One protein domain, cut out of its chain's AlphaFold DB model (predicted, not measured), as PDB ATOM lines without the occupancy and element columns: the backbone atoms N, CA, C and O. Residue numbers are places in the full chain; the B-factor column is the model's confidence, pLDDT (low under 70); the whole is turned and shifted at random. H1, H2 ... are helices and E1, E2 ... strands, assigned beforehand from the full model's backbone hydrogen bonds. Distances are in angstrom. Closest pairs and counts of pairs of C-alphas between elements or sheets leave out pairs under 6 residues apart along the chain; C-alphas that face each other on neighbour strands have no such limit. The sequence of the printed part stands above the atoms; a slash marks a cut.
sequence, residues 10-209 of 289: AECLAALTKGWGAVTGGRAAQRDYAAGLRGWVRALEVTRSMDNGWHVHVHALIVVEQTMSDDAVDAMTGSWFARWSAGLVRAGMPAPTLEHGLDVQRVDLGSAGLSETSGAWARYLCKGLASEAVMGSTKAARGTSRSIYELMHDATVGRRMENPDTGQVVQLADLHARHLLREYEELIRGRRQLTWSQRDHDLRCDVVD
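What this domain is: This is residues 10 to 209 of the 289 residues of an uncharacterized protein of Pseudonocardia sp. Ae717_Ps2 (UniProt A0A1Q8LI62). A long ribbon of two strands, E1 and E2, with the short E5 beside E1, forms the core of an elongated body, with H1 along one face of this sheet, H3 packed on H1, and H5 and H8 over the other face. From one end of the ribbon an arm of H6, H7 and the small hairpin E3 and E4 makes the length, and residues 163 to 168 at its tip stick out. The printed part has 200 residues with eight named helices and five named strands, in the order H1 H2 E1 E2 H3 H4 H5 H6 E3 E4 H7 E5 H8; the class is mixed, helices and strands. The larger sheet has the order E2, E1, E5, all antiparallel. The whole is loose, with a radius of gyration of the C-alphas of 20.6 A and spans of 74 by 40 by 31 A.

Where its parts are: H1, residues 10 to 24, begins at C-alpha 10 (75.397, -3.356, 97.669) and is 21.0 A long; H2 is residues 26 to 34. E1, residues 37 to 49, is 35.0 A long, and E2, residues 53 to 64, 34.9 A. H3, residues 70 to 90, is 30.1 A long, and H4 is residues 98 to 101. H5, residues 118 to 135, is 22.7 A long with a kink of 33 degrees near residue 125. H6 is residues 148 to 156, E3 159 to 162 and E4 169 to 172. H7, residues 175 to 188, is 19.8 A long. E5 is residues 194 to 196, and H8, residues 203 to 208, ends at C-alpha 208 (101.291, -10.032, 77.918).

How they stand to each other: The hairpin E1 and E2 has N 43 and O 59 at 2.8 A, within hydrogen-bond range; E1 and E5 have N 42 and O 195 at 2.8 A. The sheet E2 E1 E5 and the helices on both its faces make three layers: H1 on one face, the sheet, and H5 and H8 on the opposite face. H1 runs along the strands over E2 at a height over the sheet of 8.5 A, H5 along them over E1 at 10.0 A. H8 is only just over E1, with 3 of its 6 C-alphas falling on it. H3, with residues 80 to 88, touches H1; the closest C-alphas, of Gly 19 and Gly 87, are 4.0 A apart. H2 only grazes the sheet, and H4 is close to H3 but not clearly touching, at 7.9 A between C-alphas 81 and 101. H6 and H7 touch at a steep tilt of 48 degrees, opposite ways; the closest C-alphas, of Ala 155 and Arg 178, are 4.6 A apart. The hairpin E3 and E4 has N 161 and O 170 at 2.9 A. Every O i to N i+4 pair is within hydrogen-bond range in H1, H2, H3, H6 and H7, against 12 of 14 in H5 and 1 of 2 in H8; H4 is too short for one.

The domain as a whole: The farthest C-alphas, of Thr 67 and Thr 166, are 74.3 A apart, and the printed part has no cut. The links H4 to H5 and H5 to H6 are long. Mean pLDDT of the printed part is 78.5; 60 residues are under 70, among them 99 to 144.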
ATOM      1  N   ALA A  10      74.379  -3.699  96.681       95.31
ATOM      2  CA  ALA A  10      75.397  -3.356  97.669       95.31
ATOM      3  C   ALA A  10      75.844  -4.578  98.487       95.31
ATOM      4  O   ALA A  10      77.047  -4.810  98.639       95.31
ATOM      5  N   GLU A  11      74.895  -5.387  98.966       95.25
ATOM      6  CA  GLU A  11      75.187  -6.626  99.698       95.25
ATOM      7  C   GLU A  11      75.918  -7.633  98.808       95.25
ATOM      8  O   GLU A  11      76.944  -8.187  99.213       95.25
ATOM      9  N   CYS A  12      75.450  -7.814  97.569       95.31
ATOM     10  CA  CYS A  12      76.094  -8.694  96.596       95.31
ATOM     11  C   CYS A  12      77.548  -8.272  96.301       95.31
ATOM     12  O   CYS A  12      78.452  -9.110  96.315       95.31
ATOM     13  N   LEU A  13      77.809  -6.978  96.090       95.31
ATOM     14  CA  LEU A  13      79.156  -6.452  95.832       95.31
ATOM     15  C   LEU A  13      80.076  -6.552  97.059       95.31
ATOM     16  O   LEU A  13      81.267  -6.863  96.923       95.31
ATOM     17  N   ALA A  14      79.547  -6.308  98.260       95.12
ATOM     18  CA  ALA A  14      80.296  -6.459  99.505       95.12
ATOM     19  C   ALA A  14      80.699  -7.923  99.734       95.12
ATOM     20  O   ALA A  14      81.860  -8.213 100.051       95.12
ATOM     21  N   ALA A  15      79.771  -8.853  99.503       95.69
ATOM     22  CA  ALA A  15      80.041 -10.279  99.595       95.69
ATOM     23  C   ALA A  15      81.059 -10.746  98.554       95.69
ATOM     24  O   ALA A  15      81.997 -11.455  98.915       95.69
ATOM     25  N   LEU A  16      80.941 -10.288  97.305       94.88
ATOM     26  CA  LEU A  16      81.923 -10.567  96.259       94.88
ATOM     27  C   LEU A  16      83.319 -10.088  96.654       94.88
ATOM     28  O   LEU A  16      84.283 -10.839  96.527       94.88
ATOM     29  N   THR A  17      83.435  -8.869  97.185       94.38
ATOM     30  CA  THR A  17      84.720  -8.307  97.630       94.38
ATOM     31  C   THR A  17      85.340  -9.161  98.739       94.38
ATOM     32  O   THR A  17      86.524  -9.499  98.685       94.38
ATOM     33  N   LYS A  18      84.536  -9.574  99.727       95.44
ATOM     34  CA  LYS A  18      84.990 -10.411 100.847       95.44
ATOM     35  C   LYS A  18      85.344 -11.834 100.410       95.44
ATOM     36  O   LYS A  18      86.342 -12.385 100.878       95.44
ATOM     37  N   GLY A  19      84.547 -12.417  99.517       94.94
ATOM     38  CA  GLY A  19      84.798 -13.714  98.896       94.94
ATOM     39  C   GLY A  19      86.106 -13.706  98.116       94.94
ATOM     40  O   GLY A  19      86.973 -14.542  98.356       94.94
ATOM     41  N   TRP A  20      86.289 -12.711  97.247       95.12
ATOM     42  CA  TRP A  20      87.468 -12.612  96.392       95.12
ATOM     43  C   TRP A  20      88.740 -12.358  97.200       95.12
ATOM     44  O   TRP A  20      89.761 -13.009  96.978       95.12
ATOM     45  N   GLY A  21      88.668 -11.475  98.199       95.19
ATOM     46  CA  GLY A  21      89.781 -11.226  99.115       95.19
ATOM     47  C   GLY A  21      90.167 -12.457  99.942       95.19
ATOM     48  O   GLY A  21      91.339 -12.632 100.264       95.19
ATOM     49  N   ALA A  22      89.219 -13.348 100.251       95.69
ATOM     50  CA  ALA A  22      89.523 -14.607 100.928       95.69
ATOM     51  C   ALA A  22      90.308 -15.584 100.040       95.69
ATOM     52  O   ALA A  22      91.092 -16.370 100.564       95.69
ATOM     53  N   VAL A  23      90.097 -15.536  98.723       95.00
ATOM     54  CA  VAL A  23      90.823 -16.354  97.743       95.00
ATOM     55  C   VAL A  23      92.224 -15.797  97.519       95.00
ATOM     56  O   VAL A  23      93.207 -16.510  97.689       95.00
ATOM     57  N   THR A  24      92.314 -14.508  97.205       94.75
ATOM     58  CA  THR A  24      93.533 -13.877  96.670       94.75
ATOM     59  C   THR A  24      94.412 -13.204  97.724       94.75
ATOM     60  O   THR A  24      95.486 -12.699  97.405       94.75
ATOM     61  N   GLY A  25      93.988 -13.209  98.990       92.94
ATOM     62  CA  GLY A  25      94.692 -12.565 100.095       92.94
ATOM     63  C   GLY A  25      95.386 -13.520 101.072       92.94
ATOM     64  O   GLY A  25      95.022 -14.684 101.257       92.94
ATOM     65  N   GLY A  26      96.369 -12.971 101.788       93.31
ATOM     66  CA  GLY A  26      96.985 -13.591 102.961       93.31
ATOM     67  C   GLY A  26      97.865 -14.814 102.675       93.31
ATOM     68  O   GLY A  26      98.301 -15.070 101.556       93.31
ATOM     69  N   ARG A  27      98.135 -15.593 103.731       94.56
ATOM     70  CA  ARG A  27      99.061 -16.746 103.697       94.56
ATOM     71  C   ARG A  27      98.617 -17.888 102.780       94.56
ATOM     72  O   ARG A  27      99.418 -18.756 102.458       94.56
ATOM     73  N   ALA A  28      97.330 -17.969 102.447       93.94
ATOM     74  CA  ALA A  28      96.843 -18.982 101.517       93.94
ATOM     75  C   ALA A  28      97.236 -18.616 100.079       93.94
ATOM     76  O   ALA A  28      97.861 -19.433  99.419       93.94
ATOM     77  N   ALA A  29      97.017 -17.362  99.666       93.94
ATOM     78  CA  ALA A  29      97.461 -16.870  98.363       93.94
ATOM     79  C   ALA A  29      98.984 -16.974  98.183       93.94
ATOM     80  O   ALA A  29      99.451 -17.450  97.159       93.94
ATOM     81  N   GLN A  30      99.771 -16.637  99.213       94.50
ATOM     82  CA  GLN A  30     101.233 -16.820  99.179       94.50
ATOM     83  C   GLN A  30     101.655 -18.276  98.935       94.50
ATOM     84  O   GLN A  30     102.659 -18.522  98.274       94.50
ATOM     85  N   ARG A  31     100.892 -19.245  99.458       95.06
ATOM     86  CA  ARG A  31     101.138 -20.669  99.200       95.06
ATOM     87  C   ARG A  31     100.761 -21.066  97.781       95.06
ATOM     88  O   ARG A  31     101.466 -21.886  97.216       95.06
ATOM     89  N   ASP A  32      99.709 -20.479  97.214       95.31
ATOM     90  CA  ASP A  32      99.354 -20.715  95.813       95.31
ATOM     91  C   ASP A  32     100.467 -20.213  94.880       95.31
ATOM     92  O   ASP A  32     100.897 -20.951  94.000       95.31
ATOM     93  N   TYR A  33     101.001 -19.007  95.123       94.75
ATOM     94  CA  TYR A  33     102.143 -18.472  94.366       94.75
ATOM     95  C   TYR A  33     103.387 -19.358  94.506       94.75
ATOM     96  O   TYR A  33     103.997 -19.732  93.510       94.75
ATOM     97  N   ALA A  34     103.721 -19.792  95.726       93.62
ATOM     98  CA  ALA A  34     104.832 -20.721  95.949       93.62
ATOM     99  C   ALA A  34     104.618 -22.109  95.309       93.62
ATOM    100  O   ALA A  34     105.588 -22.818  95.055       93.62
ATOM    101  N   ALA A  35     103.364 -22.503  95.068       93.00
ATOM    102  CA  ALA A  35     103.000 -23.760  94.420       93.00
ATOM    103  C   ALA A  35     102.963 -23.670  92.884       93.00
ATOM    104  O   ALA A  35     102.761 -24.696  92.240       93.00
ATOM    105  N   GLY A  36     103.165 -22.479  92.308       92.69
ATOM    106  CA  GLY A  36     103.226 -22.275  90.859       92.69
ATOM    107  C   GLY A  36     102.116 -21.401  90.275       92.69
ATOM    108  O   GLY A  36     102.003 -21.323  89.060       92.69
ATOM    109  N   LEU A  37     101.293 -20.716  91.072       92.75
ATOM    110  CA  LEU A  37     100.450 -19.643  90.530       92.75
ATOM    111  C   LEU A  37     101.348 -18.482  90.066       92.75
ATOM    112  O   LEU A  37     102.155 -17.986  90.845       92.75
ATOM    113  N   ARG A  38     101.190 -18.020  88.824       90.75
ATOM    114  CA  ARG A  38     101.884 -16.835  88.284       90.75
ATOM    115  C   ARG A  38     101.126 -15.550  88.574       90.75
ATOM    116  O   ARG A  38     101.717 -14.538  88.923       90.75
ATOM    117  N   GLY A  39      99.807 -15.602  88.441       91.00
ATOM    118  CA  GLY A  39      98.942 -14.444  88.589       91.00
ATOM    119  C   GLY A  39      97.526 -14.743  88.129       91.00
ATOM    120  O   GLY A  39      97.189 -15.869  87.755       91.00
ATOM    121  N   TRP A  40      96.680 -13.728  88.181       89.94
ATOM    122  CA  TRP A  40      95.287 -13.824  87.786       89.94
ATOM    123  C   TRP A  40      94.770 -12.492  87.262       89.94
ATOM    124  O   TRP A  40      95.262 -11.416  87.592       89.94
ATOM    125  N   VAL A  41      93.699 -12.571  86.491       86.56
ATOM    126  CA  VAL A  41      92.873 -11.426  86.130       86.56
ATOM    127  C   VAL A  41      91.418 -11.798  86.338       86.56
ATOM    128  O   VAL A  41      91.034 -12.955  86.178       86.56
ATOM    129  N   ARG A  42      90.595 -10.830  86.732       88.38
ATOM    130  CA  ARG A  42      89.153 -11.027  86.865       88.38
ATOM    131  C   ARG A  42      88.360  -9.920  86.195       88.38
ATOM    132  O   ARG A  42      88.757  -8.758  86.270       88.38
ATOM    133  N   ALA A  43      87.207 -10.292  85.663       85.94
ATOM    134  CA  ALA A  43      86.145  -9.405  85.224       85.94
ATOM    135  C   ALA A  43      84.985  -9.445  86.219       85.94
ATOM    136  O   ALA A  43      84.545 -10.523  86.614       85.94
ATOM    137  N   LEU A  44      84.489  -8.280  86.629       87.31
ATOM    138  CA  LEU A  44      83.226  -8.140  87.345       87.31
ATOM    139  C   LEU A  44      82.083  -8.097  86.330       87.31
ATOM    140  O   LEU A  44      82.029  -7.183  85.515       87.31
ATOM    141  N   GLU A  45      81.138  -9.022  86.443       84.81
ATOM    142  CA  GLU A  45      79.890  -8.988  85.685       84.81
ATOM    143  C   GLU A  45      78.712  -8.790  86.643       84.81
ATOM    144  O   GLU A  45      78.635  -9.382  87.726       84.81
ATOM    145  N   VAL A  46      77.788  -7.924  86.232       87.38
ATOM    146  CA  VAL A  46      76.567  -7.620  86.973       87.38
ATOM    147  C   VAL A  46      75.394  -7.705  86.016       87.38
ATOM    148  O   VAL A  46      75.311  -6.960  85.043       87.38
ATOM    149  N   THR A  47      74.464  -8.595  86.323       85.94
ATOM    150  CA  THR A  47      73.188  -8.731  85.625       85.94
ATOM    151  C   THR A  47      72.055  -8.764  86.643       85.94
ATOM    152  O   THR A  47      72.275  -8.768  87.858       85.94
ATOM    153  N   ARG A  48      70.806  -8.751  86.176       84.75
ATOM    154  CA  ARG A  48      69.654  -8.848  87.069       84.75
ATOM    155  C   ARG A  48      68.585  -9.739  86.465       84.75
ATOM    156  O   ARG A  48      68.283  -9.615  85.288       84.75
ATOM    157  N   SER A  49      67.929 -10.567  87.268       82.25
ATOM    158  CA  SER A  49      66.707 -11.252  86.843       82.25
ATOM    159  C   SER A  49      65.504 -10.861  87.678       82.25
ATOM    160  O   SER A  49      65.628 -10.449  88.832       82.25
ATOM    161  N   MET A  50      64.318 -10.948  87.077       75.44
ATOM    162  CA  MET A  50      63.068 -10.669  87.787       75.44
ATOM    163  C   MET A  50      62.838 -11.644  88.943       75.44
ATOM    164  O   MET A  50      62.331 -11.235  89.987       75.44
ATOM    165  N   ASP A  51      63.258 -12.896  88.775       79.38
ATOM    166  CA  ASP A  51      62.998 -13.957  89.748       79.38
ATOM    167  C   ASP A  51      64.008 -13.956  90.900       79.38
ATOM    168  O   ASP A  51      63.619 -14.152  92.049       79.38
ATOM    169  N   ASN A  52      65.285 -13.664  90.620       81.25
ATOM    170  CA  ASN A  52      66.380 -13.855  91.580       81.25
ATOM    171  C   ASN A  52      67.094 -12.559  91.996       81.25
ATOM    172  O   ASN A  52      67.947 -12.607  92.876       81.25
ATOM    173  N   GLY A  53      66.736 -11.401  91.431       88.62
ATOM    174  CA  GLY A  53      67.354 -10.116  91.774       88.62
ATOM    175  C   GLY A  53      68.719  -9.917  91.115       88.62
ATOM    176  O   GLY A  53      68.893 -10.255  89.944       88.62
ATOM    177  N   TRP A  54      69.656  -9.296  91.837       91.69
ATOM    178  CA  TRP A  54      70.989  -8.942  91.339       91.69
ATOM    179  C   TRP A  54      71.935 -10.142  91.282       91.69
ATOM    180  O   TRP A  54      72.334 -10.670  92.317       91.69
ATOM    181  N   HIS A  55      72.391 -10.484  90.078       87.81
ATOM    182  CA  HIS A  55      73.416 -11.495  89.840       87.81
ATOM    183  C   HIS A  55      74.758 -10.806  89.674       87.81
ATOM    184  O   HIS A  55      75.019 -10.149  88.669       87.81
ATOM    185  N   VAL A  56      75.607 -10.959  90.680       89.44
ATOM    186  CA  VAL A  56      76.972 -10.443  90.654       89.44
ATOM    187  C   VAL A  56      77.919 -11.631  90.645       89.44
ATOM    188  O   VAL A  56      77.919 -12.451  91.575       89.44
ATOM    189  N   HIS A  57      78.746 -11.722  89.612       84.88
ATOM    190  CA  HIS A  57      79.771 -12.750  89.516       84.88
ATOM    191  C   HIS A  57      81.086 -12.194  88.991       84.88
ATOM    192  O   HIS A  57      81.184 -11.073  88.501       84.88
ATOM    193  N   VAL A  58      82.125 -12.990  89.200       84.38
ATOM    194  CA  VAL A  58      83.456 -12.742  88.669       84.38
ATOM    195  C   VAL A  58      83.802 -13.881  87.745       84.38
ATOM    196  O   VAL A  58      83.722 -15.040  88.151       84.38
ATOM    197  N   HIS A  59      84.225 -13.530  86.544       83.38
ATOM    198  CA  HIS A  59      84.995 -14.434  85.707       83.38
ATOM    199  C   HIS A  59      86.454 -14.191  86.022       83.38
ATOM    200  O   HIS A  59      86.861 -13.040  86.184       83.38
ATOM    201  N   ALA A  60      87.234 -15.252  86.169       83.50
ATOM    202  CA  ALA A  60      88.646 -15.130  86.477       83.50
ATOM    203  C   ALA A  60      89.456 -16.076  85.607       83.50
ATOM    204  O   ALA A  60      89.116 -17.247  85.468       83.50
ATOM    205  N   LEU A  61      90.555 -15.555  85.075       81.62
ATOM    206  CA  LEU A  61      91.609 -16.348  84.471       81.62
ATOM    207  C   LEU A  61      92.763 -16.413  85.465       81.62
ATOM    208  O   LEU A  61      93.190 -15.385  85.994       81.62
ATOM    209  N   ILE A  62      93.259 -17.620  85.711       85.62
ATOM    210  CA  ILE A  62      94.468 -17.853  86.498       85.62
ATOM    211  C   ILE A  62      95.551 -18.397  85.574       85.62
ATOM    212  O   ILE A  62      95.274 -19.227  84.711       85.62
ATOM    213  N   VAL A  63      96.777 -17.916  85.749       85.31
ATOM    214  CA  VAL A  63      97.951 -18.409  85.026       85.31
ATOM    215  C   VAL A  63      98.813 -19.166  86.018       85.31
ATOM    216  O   VAL A  63      99.102 -18.661  87.104       85.31
ATOM    217  N   VAL A  64      99.213 -20.375  85.648       87.56
ATOM    218  CA  VAL A  64     100.044 -21.260  86.466       87.56
ATOM    219  C   VAL A  64     101.297 -21.671  85.702       87.56
ATOM    220  O   VAL A  64     101.322 -21.622  84.473       87.56
ATOM    221  N   GLU A  65     102.335 -22.071  86.429       87.25
ATOM    222  CA  GLU A  65     103.558 -22.637  85.872       87.25
ATOM    223  C   GLU A  65     103.234 -23.893  85.058       87.25
ATOM    224  O   GLU A  65     102.495 -24.771  85.508       87.25
ATOM    225  N   GLN A  66     103.850 -24.019  83.882       82.69
ATOM    226  CA  GLN A  66     103.634 -25.158  82.981       82.69
ATOM    227  C   GLN A  66     103.992 -26.503  83.636       82.69
ATOM    228  O   GLN A  66     103.462 -27.546  83.266       82.69
ATOM    229  N   THR A  67     104.882 -26.487  84.631       86.31
ATOM    230  CA  THR A  67     105.314 -27.679  85.367       86.31
ATOM    231  C   THR A  67     104.294 -28.178  86.390       86.31
ATOM    232  O   THR A  67     104.514 -29.233  86.987       86.31
ATOM    233  N   MET A  68     103.211 -27.439  86.653       88.69
ATOM    234  CA  MET A  68     102.170 -27.893  87.573       88.69
ATOM    235  C   MET A  68     101.415 -29.098  87.001       88.69
ATOM    236  O   MET A  68     100.897 -29.054  85.885       88.69
ATOM    237  N   SER A  69     101.319 -30.166  87.798       88.88
ATOM    238  CA  SER A  69     100.495 -31.326  87.457       88.88
ATOM    239  C   SER A  69      99.004 -30.997  87.538       88.88
ATOM    240  O   SER A  69      98.593 -30.086  88.260       88.88
ATOM    241  N   ASP A  70      98.185 -31.786  86.847       84.81
ATOM    242  CA  ASP A  70      96.727 -31.634  86.867       84.81
ATOM    243  C   ASP A  70      96.165 -31.757  88.286       84.81
ATOM    244  O   ASP A  70      95.448 -30.867  88.734       84.81
ATOM    245  N   ASP A  71      96.621 -32.752  89.054       88.62
ATOM    246  CA  ASP A  71      96.246 -32.910  90.464       88.62
ATOM    247  C   ASP A  71      96.580 -31.669  91.313       88.62
ATOM    248  O   ASP A  71      95.851 -31.325  92.246       88.62
ATOM    249  N   ALA A  72      97.688 -30.978  91.013       90.19
ATOM    250  CA  ALA A  72      98.078 -29.767  91.731       90.19
ATOM    251  C   ALA A  72      97.176 -28.578  91.368       90.19
ATOM    252  O   ALA A  72      96.809 -27.796  92.250       90.19
ATOM    253  N   VAL A  73      96.790 -28.457  90.096       87.69
ATOM    254  CA  VAL A  73      95.833 -27.442  89.630       87.69
ATOM    255  C   VAL A  73      94.443 -27.699  90.222       87.69
ATOM    256  O   VAL A  73      93.821 -26.772  90.743       87.69
ATOM    257  N   ASP A  74      93.981 -28.946  90.247       87.81
ATOM    258  CA  ASP A  74      92.696 -29.330  90.840       87.81
ATOM    259  C   ASP A  74      92.673 -29.086  92.357       87.81
ATOM    260  O   ASP A  74      91.716 -28.527  92.903       87.81
ATOM    261  N   ALA A  75      93.760 -29.417  93.060       90.88
ATOM    262  CA  ALA A  75      93.892 -29.117  94.483       90.88
ATOM    263  C   ALA A  75      93.870 -27.602  94.758       90.88
ATOM    264  O   ALA A  75      93.232 -27.144  95.717       90.88
ATOM    265  N   MET A  76      94.539 -26.808  93.914       92.19
ATOM    266  CA  MET A  76      94.536 -25.350  94.019       92.19
ATOM    267  C   MET A  76      93.133 -24.784  93.782       92.19
ATOM    268  O   MET A  76      92.632 -24.036  94.622       92.19
ATOM    269  N   THR A  77      92.460 -25.170  92.701       88.62
ATOM    270  CA  THR A  77      91.115 -24.671  92.367       88.62
ATOM    271  C   THR A  77      90.068 -25.096  93.403       88.62
ATOM    272  O   THR A  77      89.249 -24.274  93.825       88.62
ATOM    273  N   GLY A  78      90.160 -26.315  93.944       90.25
ATOM    274  CA  GLY A  78      89.350 -26.756  95.083       90.25
ATOM    275  C   GLY A  78      89.579 -25.909  96.344       90.25
ATOM    276  O   GLY A  78      88.629 -25.502  97.021       90.25
ATOM    277  N   SER A  79      90.836 -25.562  96.641       93.31
ATOM    278  CA  SER A  79      91.196 -24.646  97.736       93.31
ATOM    279  C   SER A  79      90.675 -23.220  97.507       93.31
ATOM    280  O   SER A  79      90.227 -22.551  98.448       93.31
ATOM    281  N   TRP A  80      90.700 -22.732  96.264       93.50
ATOM    282  CA  TRP A  80      90.098 -21.452  95.882       93.50
ATOM    283  C   TRP A  80      88.589 -21.464  96.133       93.50
ATOM    284  O   TRP A  80      88.085 -20.572  96.819       93.50
ATOM    285  N   PHE A  81      87.878 -22.508  95.694       91.62
ATOM    286  CA  PHE A  81      86.444 -22.657  95.952       91.62
ATOM    287  C   PHE A  81      86.116 -22.656  97.447       91.62
ATOM    288  O   PHE A  81      85.217 -21.941  97.893       91.62
ATOM    289  N   ALA A  82      86.866 -23.422  98.245       93.62
ATOM    290  CA  ALA A  82      86.651 -23.500  99.686       93.62
ATOM    291  C   ALA A  82      86.816 -22.128 100.364       93.62
ATOM    292  O   ALA A  82      85.992 -21.734 101.196       93.62
ATOM    293  N   ARG A  83      87.844 -21.360  99.980       95.50
ATOM    294  CA  ARG A  83      88.079 -20.002 100.498       95.50
ATOM    295  C   ARG A  83      87.013 -19.012 100.049       95.50
ATOM    296  O   ARG A  83      86.547 -18.230 100.880       95.50
ATOM    297  N   TRP A  84      86.613 -19.075  98.781       94.06
ATOM    298  CA  TRP A  84      85.527 -18.277  98.219       94.06
ATOM    299  C   TRP A  84      84.220 -18.519  98.980       94.06
ATOM    300  O   TRP A  84      83.643 -17.581  99.529       94.06
ATOM    301  N   SER A  85      83.813 -19.784  99.106       94.56
ATOM    302  CA  SER A  85      82.620 -20.208  99.845       94.56
ATOM    303  C   SER A  85      82.647 -19.711 101.291       94.56
ATOM    304  O   SER A  85      81.713 -19.050 101.746       94.56
ATOM    305  N   ALA A  86      83.763 -19.911 101.998       95.12
ATOM    306  CA  ALA A  86      83.910 -19.430 103.367       95.12
ATOM    307  C   ALA A  86      83.860 -17.893 103.462       95.12
ATOM    308  O   ALA A  86      83.343 -17.347 104.438       95.12
ATOM    309  N   GLY A  87      84.397 -17.178 102.469       95.69
ATOM    310  CA  GLY A  87      84.321 -15.722 102.377       95.69
ATOM    311  C   GLY A  87      82.893 -15.214 102.186       95.69
ATOM    312  O   GLY A  87      82.492 -14.290 102.895       95.69
ATOM    313  N   LEU A  88      82.122 -15.867 101.311       94.44
ATOM    314  CA  LEU A  88      80.704 -15.587 101.085       94.44
ATOM    315  C   LEU A  88      79.860 -15.848 102.337       94.44
ATOM    316  O   LEU A  88      79.113 -14.969 102.760       94.44
ATOM    317  N   VAL A  89      80.041 -16.997 102.994       95.38
ATOM    318  CA  VAL A  89      79.328 -17.326 104.241       95.38
ATOM    319  C   VAL A  89      79.639 -16.307 105.336       95.38
ATOM    320  O   VAL A  89      78.737 -15.808 106.004       95.38
ATOM    321  N   ARG A  90      80.908 -15.899 105.481       95.88
ATOM    322  CA  ARG A  90      81.284 -14.814 106.405       95.88
ATOM    323  C   ARG A  90      80.693 -13.458 106.022       95.88
ATOM    324  O   ARG A  90      80.720 -12.549 106.852       95.88
ATOM    325  N   ALA A  91      80.265 -13.263 104.778       94.69
ATOM    326  CA  ALA A  91      79.585 -12.055 104.320       94.69
ATOM    327  C   ALA A  91      78.063 -12.108 104.527       94.69
ATOM    328  O   ALA A  91      77.393 -11.143 104.185       94.69
ATOM    329  N   GLY A  92      77.527 -13.206 105.073       93.56
ATOM    330  CA  GLY A  92      76.087 -13.412 105.237       93.56
ATOM    331  C   GLY A  92      75.409 -14.068 104.031       93.56
ATOM    332  O   GLY A  92      74.197 -14.245 104.051       93.56
ATOM    333  N   MET A  93      76.165 -14.469 103.003       92.44
ATOM    334  CA  MET A  93      75.601 -15.128 101.824       92.44
ATOM    335  C   MET A  93      75.464 -16.644 102.025       92.44
ATOM    336  O   MET A  93      76.300 -17.256 102.699       92.44
ATOM    337  N   PRO A  94      74.474 -17.294 101.386       91.25
ATOM    338  CA  PRO A  94      74.393 -18.748 101.349       91.25
ATOM    339  C   PRO A  94      75.647 -19.375 100.732       91.25
ATOM    340  O   PRO A  94      76.191 -18.876  99.742       91.25
ATOM    341  N   ALA A  95      76.070 -20.517 101.277       90.31
ATOM    342  CA  ALA A  95      77.180 -21.271 100.710       90.31
ATOM    343  C   ALA A  95      76.862 -21.690  99.256       90.31
ATOM    344  O   ALA A  95      75.773 -22.218  98.991       90.31
ATOM    345  N   PRO A  96      77.779 -21.463  98.297       87.75
ATOM    346  CA  PRO A  96      77.642 -21.992  96.949       87.75
ATOM    347  C   PRO A  96      77.797 -23.518  96.935       87.75
ATOM    348  O   PRO A  96      78.484 -24.096  97.776       87.75
ATOM    349  N   THR A  97      77.182 -24.165  95.948       81.88
ATOM    350  CA  THR A  97      77.436 -25.573  95.614       81.88
ATOM    351  C   THR A  97      78.507 -25.651  94.530       81.88
ATOM    352  O   THR A  97      78.687 -24.680  93.800       81.88
ATOM    353  N   LEU A  98      79.221 -26.774  94.412       70.94
ATOM    354  CA  LEU A  98      80.228 -26.948  93.353       70.94
ATOM    355  C   LEU A  98      79.595 -26.830  91.961       70.94
ATOM    356  O   LEU A  98      80.043 -26.020  91.162       70.94
ATOM    357  N   GLU A  99      78.479 -27.528  91.743       68.00
ATOM    358  CA  GLU A  99      77.717 -27.549  90.483       68.00
ATOM    359  C   GLU A  99      77.353 -26.155  89.938       68.00
ATOM    360  O   GLU A  99      77.285 -25.963  88.733       68.00
ATOM    361  N   HIS A 100      77.123 -25.173  90.816       62.31
ATOM    362  CA  HIS A 100      76.640 -23.840  90.435       62.31
ATOM    363  C   HIS A 100      77.562 -22.700  90.902       62.31
ATOM    364  O   HIS A 100      77.190 -21.524  90.857       62.31
ATOM    365  N   GLY A 101      78.723 -23.032  91.465       56.47
ATOM    366  CA  GLY A 101      79.564 -22.091  92.204       56.47
ATOM    367  C   GLY A 101      80.949 -21.888  91.617       56.47
ATOM    368  O   GLY A 101      81.549 -20.852  91.904       56.47
ATOM    369  N   LEU A 102      81.434 -22.846  90.827       65.19
ATOM    370  CA  LEU A 102      82.714 -22.776  90.142       65.19
ATOM    371  C   LEU A 102      82.660 -23.624  88.866       65.19
ATOM    372  O   LEU A 102      82.406 -24.822  88.943       65.19
ATOM    373  N   ASP A 103      82.933 -22.995  87.727       62.09
ATOM    374  CA  ASP A 103      83.266 -23.676  86.476       62.09
ATOM    375  C   ASP A 103      84.758 -23.451  86.215       62.09
ATOM    376  O   ASP A 103      85.217 -22.306  86.210       62.09
ATOM    377  N   VAL A 104      85.526 -24.532  86.079       63.84
ATOM    378  CA  VAL A 104      86.960 -24.471  85.776       63.84
ATOM    379  C   VAL A 104      87.179 -25.132  84.432       63.84
ATOM    380  O   VAL A 104      86.961 -26.331  84.277       63.84
ATOM    381  N   GLN A 105      87.671 -24.352  83.479       63.88
ATOM    382  CA  GLN A 105      88.082 -24.854  82.177       63.88
ATOM    383  C   GLN A 105      89.590 -24.666  82.047       63.88
ATOM    384  O   GLN A 105      90.092 -23.543  82.118       63.88
ATOM    385  N   ARG A 106      90.326 -25.769  81.882       65.50
ATOM    386  CA  ARG A 106      91.760 -25.714  81.588       65.50
ATOM    387  C   ARG A 106      91.956 -25.522  80.092       65.50
ATOM    388  O   ARG A 106      91.392 -26.264  79.291       65.50
ATOM    389  N   VAL A 107      92.802 -24.567  79.731       62.22
ATOM    390  CA  VAL A 107      93.235 -24.360  78.349       62.22
ATOM    391  C   VAL A 107      94.741 -24.537  78.287       62.22
ATOM    392  O   VAL A 107      95.480 -23.803  78.934       62.22
ATOM    393  N   ASP A 108      95.182 -25.521  77.507       63.31
ATOM    394  CA  ASP A 108      96.584 -25.674  77.138       63.31
ATOM    395  C   ASP A 108      96.798 -25.034  75.761       63.31
ATOM    396  O   ASP A 108      96.203 -25.454  74.762       63.31
ATOM    397  N   LEU A 109      97.624 -23.991  75.708       56.22
ATOM    398  CA  LEU A 109      97.880 -23.211  74.494       56.22
ATOM    399  C   LEU A 109      98.500 -24.043  73.377       56.22
ATOM    400  O   LEU A 109      98.155 -23.830  72.213       56.22
ATOM    401  N   GLY A 110      99.311 -25.050  73.724       51.09
ATOM    402  CA  GLY A 110      99.877 -25.974  72.744       51.09
ATOM    403  C   GLY A 110      98.800 -26.799  72.030       51.09
ATOM    404  O   GLY A 110      98.922 -27.097  70.843       51.09
ATOM    405  N   SER A 111      97.702 -27.113  72.723       45.75
ATOM    406  CA  SER A 111      96.577 -27.891  72.183       45.75
ATOM    407  C   SER A 111      95.538 -27.051  71.429       45.75
ATOM    408  O   SER A 111      94.799 -27.581  70.600       45.75
ATOM    409  N   ALA A 112      95.496 -25.737  71.672       44.78
ATOM    410  CA  ALA A 112      94.534 -24.817  71.065       44.78
ATOM    411  C   ALA A 112      94.962 -24.300  69.675       44.78
ATOM    412  O   ALA A 112      94.271 -23.466  69.090       44.78
ATOM    413  N   GLY A 113      96.106 -24.759  69.148       38.47
ATOM    414  CA  GLY A 113      96.683 -24.252  67.894       38.47
ATOM    415  C   GLY A 113      97.112 -22.781  67.982       38.47
ATOM    416  O   GLY A 113      97.248 -22.105  66.963       38.47
ATOM    417  N   LEU A 114      97.285 -22.277  69.204       41.91
ATOM    418  CA  LEU A 114      97.642 -20.906  69.511       41.91
ATOM    419  C   LEU A 114      99.151 -20.859  69.774       41.91
ATOM    420  O   LEU A 114      99.641 -21.450  70.728       41.91
ATOM    421  N   SER A 115      99.894 -20.188  68.893       43.62
ATOM    422  CA  SER A 115     101.328 -19.931  69.078       43.62
ATOM    423  C   SER A 115     101.587 -19.249  70.430       43.62
ATOM    424  O   SER A 115     100.822 -18.368  70.817       43.62
ATOM    425  N   GLU A 116     102.696 -19.600  71.094       46.06
ATOM    426  CA  GLU A 116     103.225 -18.995  72.336       46.06
ATOM    427  C   GLU A 116     103.534 -17.482  72.243       46.06
ATOM    428  O   GLU A 116     104.145 -16.904  73.134       46.06
ATOM    429  N   THR A 117     103.138 -16.801  71.170       46.75
ATOM    430  CA  THR A 117     103.202 -15.339  71.071       46.75
ATOM    431  C   THR A 117     102.160 -14.642  71.952       46.75
ATOM    432  O   THR A 117     100.996 -15.055  72.012       46.75
ATOM    433  N   SER A 118     102.550 -13.505  72.536       47.53
ATOM    434  CA  SER A 118     101.713 -12.556  73.297       47.53
ATOM    435  C   SER A 118     100.354 -12.255  72.639       47.53
ATOM    436  O   SER A 118      99.335 -12.156  73.323       47.53
ATOM    437  N   GLY A 119     100.287 -12.225  71.302       42.03
ATOM    438  CA  GLY A 119      99.050 -11.991  70.547       42.03
ATOM    439  C   GLY A 119      97.969 -13.076  70.684       42.03
ATOM    440  O   GLY A 119      96.778 -12.774  70.579       42.03
ATOM    441  N   ALA A 120      98.330 -14.337  70.941       49.31
ATOM    442  CA  ALA A 120      97.351 -15.410  71.139       49.31
ATOM    443  C   ALA A 120      96.728 -15.373  72.544       49.31
ATOM    444  O   ALA A 120      95.516 -15.557  72.695       49.31
ATOM    445  N   TRP A 121      97.547 -15.052  73.549       50.22
ATOM    446  CA  TRP A 121      97.117 -14.775  74.918       50.22
ATOM    447  C   TRP A 121      96.214 -13.548  74.992       50.22
ATOM    448  O   TRP A 121      95.121 -13.635  75.551       50.22
ATOM    449  N   ALA A 122      96.626 -12.439  74.369       49.78
ATOM    450  CA  ALA A 122      95.823 -11.225  74.267       49.78
ATOM    451  C   ALA A 122      94.473 -11.515  73.598       49.78
ATOM    452  O   ALA A 122      93.435 -11.115  74.110       49.78
ATOM    453  N   ARG A 123      94.439 -12.315  72.525       50.31
ATOM    454  CA  ARG A 123      93.182 -12.721  71.878       50.31
ATOM    455  C   ARG A 123      92.272 -13.529  72.806       50.31
ATOM    456  O   ARG A 123      91.066 -13.314  72.772       50.31
ATOM    457  N   TYR A 124      92.806 -14.434  73.626       54.94
ATOM    458  CA  TYR A 124      92.004 -15.223  74.571       54.94
ATOM    459  C   TYR A 124      91.493 -14.370  75.747       54.94
ATOM    460  O   TYR A 124      90.299 -14.397  76.054       54.94
ATOM    461  N   LEU A 125      92.357 -13.534  76.331       55.88
ATOM    462  CA  LEU A 125      92.006 -12.539  77.351       55.88
ATOM    463  C   LEU A 125      90.949 -11.544  76.853       55.88
ATOM    464  O   LEU A 125      89.956 -11.303  77.539       55.88
ATOM    465  N   CYS A 126      91.120 -11.004  75.645       52.91
ATOM    466  CA  CYS A 126      90.206 -10.034  75.054       52.91
ATOM    467  C   CYS A 126      88.883 -10.674  74.600       52.91
ATOM    468  O   CYS A 126      87.814 -10.125  74.858       52.91
ATOM    469  N   LYS A 127      88.917 -11.854  73.962       52.00
ATOM    470  CA  LYS A 127      87.710 -12.533  73.453       52.00
ATOM    471  C   LYS A 127      86.879 -13.194  74.556       52.00
ATOM    472  O   LYS A 127      85.664 -13.290  74.396       52.00
ATOM    473  N   GLY A 128      87.511 -13.650  75.637       54.81
ATOM    474  CA  GLY A 128      86.841 -14.222  76.804       54.81
ATOM    475  C   GLY A 128      86.531 -13.151  77.844       54.81
ATOM    476  O   GLY A 128      85.414 -12.652  77.918       54.81
ATOM    477  N   LEU A 129      87.547 -12.750  78.606       54.72
ATOM    478  CA  LEU A 129      87.380 -11.976  79.834       54.72
ATOM    479  C   LEU A 129      87.040 -10.497  79.600       54.72
ATOM    480  O   LEU A 129      86.208  -9.942  80.312       54.72
ATOM    481  N   ALA A 130      87.648  -9.848  78.600       50.31
ATOM    482  CA  ALA A 130      87.298  -8.466  78.258       50.31
ATOM    483  C   ALA A 130      85.925  -8.392  77.569       50.31
ATOM    484  O   ALA A 130      85.139  -7.497  77.862       50.31
ATOM    485  N   SER A 131      85.587  -9.371  76.726       52.78
ATOM    486  CA  SER A 131      84.234  -9.552  76.183       52.78
ATOM    487  C   SER A 131      83.196  -9.818  77.281       52.78
ATOM    488  O   SER A 131      82.079  -9.324  77.205       52.78
ATOM    489  N   GLU A 132      83.528 -10.551  78.340       54.06
ATOM    490  CA  GLU A 132      82.627 -10.746  79.483       54.06
ATOM    491  C   GLU A 132      82.494  -9.487  80.343       54.06
ATOM    492  O   GLU A 132      81.371  -9.106  80.677       54.06
ATOM    493  N   ALA A 133      83.603  -8.791  80.624       47.34
ATOM    494  CA  ALA A 133      83.601  -7.517  81.344       47.34
ATOM    495  C   ALA A 133      82.797  -6.438  80.599       47.34
ATOM    496  O   ALA A 133      81.966  -5.760  81.190       47.34
ATOM    497  N   VAL A 134      83.021  -6.295  79.290       49.75
ATOM    498  CA  VAL A 134      82.484  -5.190  78.482       49.75
ATOM    499  C   VAL A 134      81.170  -5.579  77.797       49.75
ATOM    500  O   VAL A 134      80.191  -4.836  77.873       49.75
ATOM    501  N   MET A 135      81.096  -6.761  77.176       51.03
ATOM    502  CA  MET A 135      79.924  -7.205  76.403       51.03
ATOM    503  C   MET A 135      78.916  -8.048  77.195       51.03
ATOM    504  O   MET A 135      77.815  -8.287  76.702       51.03
ATOM    505  N   GLY A 136      79.210  -8.483  78.426       51.22
ATOM    506  CA  GLY A 136      78.190  -9.101  79.291       51.22
ATOM    507  C   GLY A 136      76.990  -8.169  79.512       51.22
ATOM    508  O   GLY A 136      75.839  -8.599  79.524       51.22
ATOM    509  N   SER A 137      77.261  -6.862  79.567       54.69
ATOM    510  CA  SER A 137      76.251  -5.809  79.675       54.69
ATOM    511  C   SER A 137      75.405  -5.602  78.408       54.69
ATOM    512  O   SER A 137      74.292  -5.090  78.526       54.69
ATOM    513  N   THR A 138      75.900  -5.999  77.225       49.41
ATOM    514  CA  THR A 138      75.254  -5.788  75.915       49.41
ATOM    515  C   THR A 138      74.583  -7.041  75.353       49.41
ATOM    516  O   THR A 138      73.725  -6.938  74.473       49.41
ATOM    517  N   LYS A 139      74.936  -8.235  75.847       55.94
ATOM    518  CA  LYS A 139      74.284  -9.490  75.458       55.94
ATOM    519  C   LYS A 139      72.833  -9.499  75.939       55.94
ATOM    520  O   LYS A 139      72.566  -9.293  77.120       55.94
ATOM    521  N   ALA A 140      71.909  -9.798  75.025       56.09
ATOM    522  CA  ALA A 140      70.503  -9.991  75.364       56.09
ATOM    523  C   ALA A 140      70.375 -11.078  76.438       56.09
ATOM    524  O   ALA A 140      70.900 -12.191  76.284       56.09
ATOM    525  N   ALA A 141      69.707 -10.752  77.537       60.50
ATOM    526  CA  ALA A 141      69.571 -11.685  78.635       60.50
ATOM    527  C   ALA A 141      68.552 -12.784  78.291       60.50
ATOM    528  O   ALA A 141      67.641 -12.609  77.482       60.50
ATOM    529  N   ARG A 142      68.720 -13.971  78.884       61.12
ATOM    530  CA  ARG A 142      67.832 -15.116  78.628       61.12
ATOM    531  C   ARG A 142      66.686 -15.170  79.640       61.12
ATOM    532  O   ARG A 142      66.887 -14.962  80.838       61.12
ATOM    533  N   GLY A 143      65.498 -15.543  79.164       66.94
ATOM    534  CA  GLY A 143      64.322 -15.778  80.005       66.94
ATOM    535  C   GLY A 143      63.809 -14.501  80.671       66.94
ATOM    536  O   GLY A 143      63.514 -13.522  79.997       66.94
ATOM    537  N   THR A 144      63.694 -14.518  82.000       66.75
ATOM    538  CA  THR A 144      63.236 -13.384  82.827       66.75
ATOM    539  C   THR A 144      64.380 -12.462  83.275       66.75
ATOM    540  O   THR A 144      64.193 -11.588  84.133       66.75
ATOM    541  N   SER A 145      65.582 -12.674  82.734       73.50
ATOM    542  CA  SER A 145      66.769 -11.868  83.021       73.50
ATOM    543  C   SER A 145      66.803 -10.598  82.174       73.50
ATOM    544  O   SER A 145      66.185 -10.531  81.117       73.50
ATOM    545  N   ARG A 146      67.521  -9.586  82.658       74.50
ATOM    546  CA  ARG A 146      67.818  -8.331  81.971       74.50
ATOM    547  C   ARG A 146      69.303  -8.026  82.134       74.50
ATOM    548  O   ARG A 146      69.834  -8.027  83.248       74.50
ATOM    549  N   SER A 147      69.957  -7.755  81.016       80.44
ATOM    550  CA  SER A 147      71.264  -7.114  80.984       80.44
ATOM    551  C   SER A 147      71.143  -5.669  81.472       80.44
ATOM    552  O   SER A 147      70.047  -5.102  81.544       80.44
ATOM    553  N   ILE A 148      72.272  -5.048  81.806       84.25
ATOM    554  CA  ILE A 148      72.283  -3.633  82.190       84.25
ATOM    555  C   ILE A 148      71.815  -2.750  81.029       84.25
ATOM    556  O   ILE A 148      71.098  -1.780  81.265       84.25
ATOM    557  N   TYR A 149      72.126  -3.108  79.779       80.69
ATOM    558  CA  TYR A 149      71.654  -2.358  78.617       80.69
ATOM    559  C   TYR A 149      70.134  -2.455  78.433       80.69
ATOM    560  O   TYR A 149      69.476  -1.446  78.189       80.69
ATOM    561  N   GLU A 150      69.544  -3.640  78.613       79.44
ATOM    562  CA  GLU A 150      68.082  -3.808  78.593       79.44
ATOM    563  C   GLU A 150      67.412  -3.057  79.751       79.44
ATOM    564  O   GLU A 150      66.356  -2.455  79.566       79.44
ATOM    565  N   LEU A 151      68.042  -3.037  80.931       83.12
ATOM    566  CA  LEU A 151      67.573  -2.250  82.071       83.12
ATOM    567  C   LEU A 151      67.621  -0.744  81.773       83.12
ATOM    568  O   LEU A 151      66.663  -0.031  82.070       83.12
ATOM    569  N   MET A 152      68.703  -0.270  81.154       85.12
ATOM    570  CA  MET A 152      68.858   1.114  80.712       85.12
ATOM    571  C   MET A 152      67.825   1.480  79.642       85.12
ATOM    572  O   MET A 152      67.195   2.534  79.736       85.12
ATOM    573  N   HIS A 153      67.596   0.604  78.663       82.38
ATOM    574  CA  HIS A 153      66.554   0.778  77.657       82.38
ATOM    575  C   HIS A 153      65.169   0.884  78.310       82.38
ATOM    576  O   HIS A 153      64.463   1.853  78.067       82.38
ATOM    577  N   ASP A 154      64.796  -0.044  79.197       79.44
ATOM    578  CA  ASP A 154      63.512  -0.011  79.918       79.44
ATOM    579  C   ASP A 154      63.352   1.241  80.809       79.44
ATOM    580  O   ASP A 154      62.244   1.758  80.990       79.44
ATOM    581  N   ALA A 155      64.453   1.746  81.374       82.62
ATOM    582  CA  ALA A 155      64.456   2.953  82.193       82.62
ATOM    583  C   ALA A 155      64.282   4.236  81.356       82.62
ATOM    584  O   ALA A 155      63.644   5.194  81.813       82.62
ATOM    585  N   THR A 156      64.838   4.274  80.143       77.69
ATOM    586  CA  THR A 156      64.931   5.482  79.303       77.69
ATOM    587  C   THR A 156      63.849   5.552  78.230       77.69
ATOM    588  O   THR A 156      63.228   6.603  78.061       77.69
ATOM    589  N   VAL A 157      63.571   4.439  77.555       72.06
ATOM    590  CA  VAL A 157      62.538   4.316  76.529       72.06
ATOM    591  C   VAL A 157      61.230   3.978  77.219       72.06
ATOM    592  O   VAL A 157      61.050   2.896  77.778       72.06
ATOM    593  N   GLY A 158      60.284   4.914  77.200       64.38
ATOM    594  CA  GLY A 158      58.956   4.607  77.702       64.38
ATOM    595  C   GLY A 158      58.341   3.439  76.920       64.38
ATOM    596  O   GLY A 158      58.485   3.341  75.698       64.38
ATOM    597  N   ARG A 159      57.541   2.606  77.587       67.00
ATOM    598  CA  ARG A 159      56.604   1.708  76.905       67.00
ATOM    599  C   ARG A 159      55.390   2.519  76.468       67.00
ATOM    600  O   ARG A 159      54.807   3.251  77.273       67.00
ATOM    601  N   ARG A 160      55.055   2.443  75.180       68.62
ATOM    602  CA  ARG A 160      53.860   3.077  74.625       68.62
ATOM    603  C   ARG A 160      52.698   2.128  74.872       68.62
ATOM    604  O   ARG A 160      52.709   1.008  74.372       68.62
ATOM    605  N   MET A 161      51.734   2.558  75.669       66.50
ATOM    606  CA  MET A 161      50.522   1.797  75.940       66.50
ATOM    607  C   MET A 161      49.334   2.580  75.414       66.50
ATOM    608  O   MET A 161      49.239   3.782  75.642       66.50
ATOM    609  N   GLU A 162      48.440   1.903  74.707       80.31
ATOM    610  CA  GLU A 162      47.174   2.472  74.265       80.31
ATOM    611  C   GLU A 162      46.056   1.875  75.110       80.31
ATOM    612  O   GLU A 162      45.981   0.658  75.282       80.31
ATOM    613  N   ASN A 163      45.218   2.734  75.680       69.88
ATOM    614  CA  ASN A 163      44.006   2.300  76.349       69.88
ATOM    615  C   ASN A 163      43.012   1.810  75.277       69.88
ATOM    616  O   ASN A 163      42.586   2.624  74.458       69.88
ATOM    617  N   PRO A 164      42.623   0.524  75.278       69.38
ATOM    618  CA  PRO A 164      41.763  -0.036  74.238       69.38
ATOM    619  C   PRO A 164      40.336   0.534  74.250       69.38
ATOM    620  O   PRO A 164      39.678   0.520  73.214       69.38
ATOM    621  N   ASP A 165      39.870   1.067  75.382       75.31
ATOM    622  CA  ASP A 165      38.516   1.610  75.528       75.31
ATOM    623  C   ASP A 165      38.436   3.099  75.160       75.31
ATOM    624  O   ASP A 165      37.393   3.583  74.723       75.31
ATOM    625  N   THR A 166      39.530   3.849  75.345       84.94
ATOM    626  CA  THR A 166      39.552   5.310  75.144       84.94
ATOM    627  C   THR A 166      40.451   5.775  73.999       84.94
ATOM    628  O   THR A 166      40.425   6.957  73.656       84.94
ATOM    629  N   GLY A 167      41.274   4.888  73.427       81.62
ATOM    630  CA  GLY A 167      42.299   5.215  72.426       81.62
ATOM    631  C   GLY A 167      43.444   6.079  72.969       81.62
ATOM    632  O   GLY A 167      44.274   6.586  72.212       81.62
ATOM    633  N   GLN A 168      43.494   6.310  74.285       73.94
ATOM    634  CA  GLN A 168      44.503   7.175  74.881       73.94
ATOM    635  C   GLN A 168      45.864   6.484  74.887       73.94
ATOM    636  O   GLN A 168      46.047   5.447  75.523       73.94
ATOM    637  N   VAL A 169      46.843   7.112  74.242       71.12
ATOM    638  CA  VAL A 169      48.236   6.670  74.268       71.12
ATOM    639  C   VAL A 169      48.958   7.311  75.450       71.12
ATOM    640  O   VAL A 169      49.037   8.535  75.547       71.12
ATOM    641  N   VAL A 170      49.538   6.488  76.320       70.25
ATOM    642  CA  VAL A 170      50.435   6.915  77.398       70.25
ATOM    643  C   VAL A 170      51.833   6.353  77.180       70.25
ATOM    644  O   VAL A 170      52.020   5.199  76.792       70.25
ATOM    645  N   GLN A 171      52.833   7.194  77.428       67.31
ATOM    646  CA  GLN A 171      54.238   6.827  77.375       67.31
ATOM    647  C   GLN A 171      54.743   6.685  78.812       67.31
ATOM    648  O   GLN A 171      54.933   7.685  79.500       67.31
ATOM    649  N   LEU A 172      54.930   5.452  79.282       65.12
ATOM    650  CA  LEU A 172      55.341   5.188  80.662       65.12
ATOM    651  C   LEU A 172      56.760   4.634  80.689       65.12
ATOM    652  O   LEU A 172      57.020   3.563  80.145       65.12
ATOM    653  N   ALA A 173      57.682   5.357  81.318       65.31
ATOM    654  CA  ALA A 173      58.979   4.789  81.660       65.31
ATOM    655  C   ALA A 173      58.825   3.807  82.827       65.31
ATOM    656  O   ALA A 173      58.045   4.052  83.750       65.31
ATOM    657  N   ASP A 174      59.574   2.708  82.798       78.75
ATOM    658  CA  ASP A 174      59.556   1.725  83.875       78.75
ATOM    659  C   ASP A 174      60.263   2.323  85.109       78.75
ATOM    660  O   ASP A 174      61.491   2.377  85.195       78.75
ATOM    661  N   LEU A 175      59.478   2.842  86.061       82.44
ATOM    662  CA  LEU A 175      60.000   3.477  87.279       82.44
ATOM    663  C   LEU A 175      60.826   2.504  88.128       82.44
ATOM    664  O   LEU A 175      61.763   2.924  88.808       82.44
ATOM    665  N   HIS A 176      60.513   1.208  88.067       83.19
ATOM    666  CA  HIS A 176      61.304   0.188  88.739       83.19
ATOM    667  C   HIS A 176      62.661   0.017  88.047       83.19
ATOM    668  O   HIS A 176      63.686   0.011  88.726       83.19
ATOM    669  N   ALA A 177      62.688  -0.027  86.711       84.56
ATOM    670  CA  ALA A 177      63.939  -0.042  85.954       84.56
ATOM    671  C   ALA A 177      64.799   1.198  86.239       84.56
ATOM    672  O   ALA A 177      66.002   1.064  86.438       84.56
ATOM    673  N   ARG A 178      64.191   2.389  86.360       87.38
ATOM    674  CA  ARG A 178      64.905   3.621  86.749       87.38
ATOM    675  C   ARG A 178      65.534   3.531  88.134       87.38
ATOM    676  O   ARG A 178      66.674   3.948  88.309       87.38
ATOM    677  N   HIS A 179      64.805   2.999  89.113       89.44
ATOM    678  CA  HIS A 179      65.330   2.817  90.464       89.44
ATOM    679  C   HIS A 179      66.526   1.855  90.484       89.44
ATOM    680  O   HIS A 179      67.555   2.171  91.073       89.44
ATOM    681  N   LEU A 180      66.409   0.720  89.791       90.06
ATOM    682  CA  LEU A 180      67.477  -0.276  89.690       90.06
ATOM    683  C   LEU A 180      68.694   0.247  88.921       90.06
ATOM    684  O   LEU A 180      69.825  -0.018  89.313       90.06
ATOM    685  N   LEU A 181      68.475   0.998  87.837       90.19
ATOM    686  CA  LEU A 181      69.557   1.625  87.084       90.19
ATOM    687  C   LEU A 181      70.308   2.634  87.957       90.19
ATOM    688  O   LEU A 181      71.532   2.618  87.984       90.19
ATOM    689  N   ARG A 182      69.586   3.448  88.736       91.75
ATOM    690  CA  ARG A 182      70.191   4.380  89.695       91.75
ATOM    691  C   ARG A 182      71.026   3.647  90.751       91.75
ATOM    692  O   ARG A 182      72.144   4.068  91.020       91.75
ATOM    693  N   GLU A 183      70.510   2.556  91.324       93.38
ATOM    694  CA  GLU A 183      71.266   1.710  92.266       93.38
ATOM    695  C   GLU A 183      72.561   1.184  91.622       93.38
ATOM    696  O   GLU A 183      73.636   1.269  92.219       93.38
ATOM    697  N   TYR A 184      72.471   0.685  90.386       92.62
ATOM    698  CA  TYR A 184      73.622   0.221  89.617       92.62
ATOM    699  C   TYR A 184      74.655   1.331  89.394       92.62
ATOM    700  O   TYR A 184      75.824   1.157  89.734       92.62
ATOM    701  N   GLU A 185      74.236   2.484  88.875       92.81
ATOM    702  CA  GLU A 185      75.115   3.616  88.573       92.81
ATOM    703  C   GLU A 185      75.833   4.145  89.820       92.81
ATOM    704  O   GLU A 185      77.033   4.423  89.771       92.81
ATOM    705  N   GLU A 186      75.124   4.261  90.945       94.19
ATOM    706  CA  GLU A 186      75.696   4.727  92.211       94.19
ATOM    707  C   GLU A 186      76.745   3.758  92.757       94.19
ATOM    708  O   GLU A 186      77.788   4.189  93.251       94.19
ATOM    709  N   LEU A 187      76.486   2.452  92.667       94.19
ATOM    710  CA  LEU A 187      77.349   1.442  93.271       94.19
ATOM    711  C   LEU A 187      78.510   1.016  92.378       94.19
ATOM    712  O   LEU A 187      79.527   0.575  92.913       94.19
ATOM    713  N   ILE A 188      78.376   1.105  91.055       90.50
ATOM    714  CA  ILE A 188      79.417   0.699  90.101       90.50
ATOM    715  C   ILE A 188      80.398   1.830  89.805       90.50
ATOM    716  O   ILE A 188      81.552   1.552  89.479       90.50
ATOM    717  N   ARG A 189      79.995   3.094  89.974       88.44
ATOM    718  CA  ARG A 189      80.888   4.242  89.782       88.44
ATOM    719  C   ARG A 189      82.194   4.078  90.568       88.44
ATOM    720  O   ARG A 189      82.188   3.831  91.772       88.44
ATOM    721  N   GLY A 190      83.320   4.227  89.868       85.19
ATOM    722  CA  GLY A 190      84.664   4.100  90.441       85.19
ATOM    723  C   GLY A 190      85.109   2.661  90.727       85.19
ATOM    724  O   GLY A 190      86.217   2.454  91.222       85.19
ATOM    725  N   ARG A 191      84.290   1.643  90.427       87.94
ATOM    726  CA  ARG A 191      84.721   0.244  90.502       87.94
ATOM    727  C   ARG A 191      85.413  -0.161  89.214       87.94
ATOM    728  O   ARG A 191      84.894   0.032  88.120       87.94
ATOM    729  N   ARG A 192      86.556  -0.823  89.368       86.19
ATOM    730  CA  ARG A 192      87.254  -1.459  88.254       86.19
ATOM    731  C   ARG A 192      86.460  -2.673  87.775       86.19
ATOM    732  O   ARG A 192      86.174  -3.566  88.577       86.19
ATOM    733  N   GLN A 193      86.132  -2.707  86.486       83.56
ATOM    734  CA  GLN A 193      85.497  -3.875  85.872       83.56
ATOM    735  C   GLN A 193      86.505  -5.004  85.645       83.56
ATOM    736  O   GLN A 193      86.178  -6.159  85.890       83.56
ATOM    737  N   LEU A 194      87.745  -4.667  85.280       84.75
ATOM    738  CA  LEU A 194      88.868  -5.600  85.207       84.75
ATOM    739  C   LEU A 194      89.836  -5.352  86.365       84.75
ATOM    740  O   LEU A 194      90.124  -4.216  86.728       84.75
ATOM    741  N   THR A 195      90.321  -6.411  87.006       87.94
ATOM    742  CA  THR A 195      91.346  -6.311  88.053       87.94
ATOM    743  C   THR A 195      92.372  -7.411  87.862       87.94
ATOM    744  O   THR A 195      91.999  -8.576  87.744       87.94
ATOM    745  N   TRP A 196      93.642  -7.034  87.899       88.75
ATOM    746  CA  TRP A 196      94.786  -7.930  87.776       88.75
ATOM    747  C   TRP A 196      95.414  -8.182  89.151       88.75
ATOM    748  O   TRP A 196      95.279  -7.362  90.070       88.75
ATOM    749  N   SER A 197      96.106  -9.309  89.301       90.31
ATOM    750  CA  SER A 197      97.124  -9.463  90.340       90.31
ATOM    751  C   SER A 197      98.189  -8.371  90.193       90.31
ATOM    752  O   SER A 197      98.400  -7.837  89.112       90.31
ATOM    753  N   GLN A 198      98.815  -7.983  91.304       87.94
ATOM    754  CA  GLN A 198      99.708  -6.822  91.359       87.94
ATOM    755  C   GLN A 198     101.128  -7.227  91.754       87.94
ATOM    756  O   GLN A 198     101.317  -8.264  92.394       87.94
ATOM    757  N   ARG A 199     102.089  -6.326  91.496       84.69
ATOM    758  CA  ARG A 199     103.515  -6.460  91.855       84.69
ATOM    759  C   ARG A 199     104.150  -7.647  91.125       84.69
ATOM    760  O   ARG A 199     103.920  -7.790  89.935       84.69
ATOM    761  N   ASP A 200     104.862  -8.516  91.838       84.88
ATOM    762  CA  ASP A 200     105.591  -9.686  91.315       84.88
ATOM    763  C   ASP A 200     104.694 -10.768  90.674       84.88
ATOM    764  O   ASP A 200     105.158 -11.852  90.327       84.88
ATOM    765  N   HIS A 201     103.390 -10.510  90.584       88.12
ATOM    766  CA  HIS A 201     102.385 -11.390  89.997       88.12
ATOM    767  C   HIS A 201     101.545 -10.661  88.942       88.12
ATOM    768  O   HIS A 201     100.480 -11.149  88.568       88.12
ATOM    769  N   ASP A 202     101.943  -9.458  88.519       85.88
ATOM    770  CA  ASP A 202     101.228  -8.693  87.500       85.88
ATOM    771  C   ASP A 202     101.429  -9.320  86.116       85.88
ATOM    772  O   ASP A 202     102.493  -9.227  85.505       85.88
ATOM    773  N   LEU A 203     100.376  -9.969  85.609       80.19
ATOM    774  CA  LEU A 203     100.419 -10.671  84.325       80.19
ATOM    775  C   LEU A 203     100.633  -9.730  83.133       80.19
ATOM    776  O   LEU A 203     101.012 -10.198  82.060       80.19
ATOM    777  N   ARG A 204     100.382  -8.425  83.294       74.69
ATOM    778  CA  ARG A 204     100.554  -7.438  82.221       74.69
ATOM    779  C   ARG A 204     102.026  -7.272  81.862       74.69
ATOM    780  O   ARG A 204     102.356  -7.292  80.683       74.69
ATOM    781  N   CYS A 205     102.879  -7.214  82.881       67.06
ATOM    782  CA  CYS A 205     104.324  -7.096  82.725       67.06
ATOM    783  C   CYS A 205     104.966  -8.441  82.360       67.06
ATOM    784  O   CYS A 205     105.836  -8.505  81.501       67.06
ATOM    785  N   ASP A 206     104.528  -9.520  83.015       60.47
ATOM    786  CA  ASP A 206     105.222 -10.813  82.951       60.47
ATOM    787  C   ASP A 206     104.832 -11.684  81.746       60.47
ATOM    788  O   ASP A 206     105.617 -12.537  81.333       60.47
ATOM    789  N   VAL A 207     103.604 -11.551  81.226       58.03
ATOM    790  CA  VAL A 207     103.035 -12.515  80.259       58.03
ATOM    791  C   VAL A 207     102.556 -11.852  78.973       58.03
ATOM    792  O   VAL A 207     102.686 -12.439  77.901       58.03
ATOM    793  N   VAL A 208     101.965 -10.660  79.066       57.12
ATOM    794  CA  VAL A 208     101.291 -10.032  77.918       57.12
ATOM    795  C   VAL A 208     102.145  -8.939  77.263       57.12
ATOM    796  O   VAL A 208     101.820  -8.549  76.146       57.12
ATOM    797  N   ASP A 209     103.251  -8.519  77.895       61.06
ATOM    798  CA  ASP A 209     104.097  -7.394  77.451       61.06
ATOM    799  C   ASP A 209     103.241  -6.161  77.120       61.06
ATOM    800  O   ASP A 209     103.334  -5.562  76.052       61.06
TER     801      ASP A 209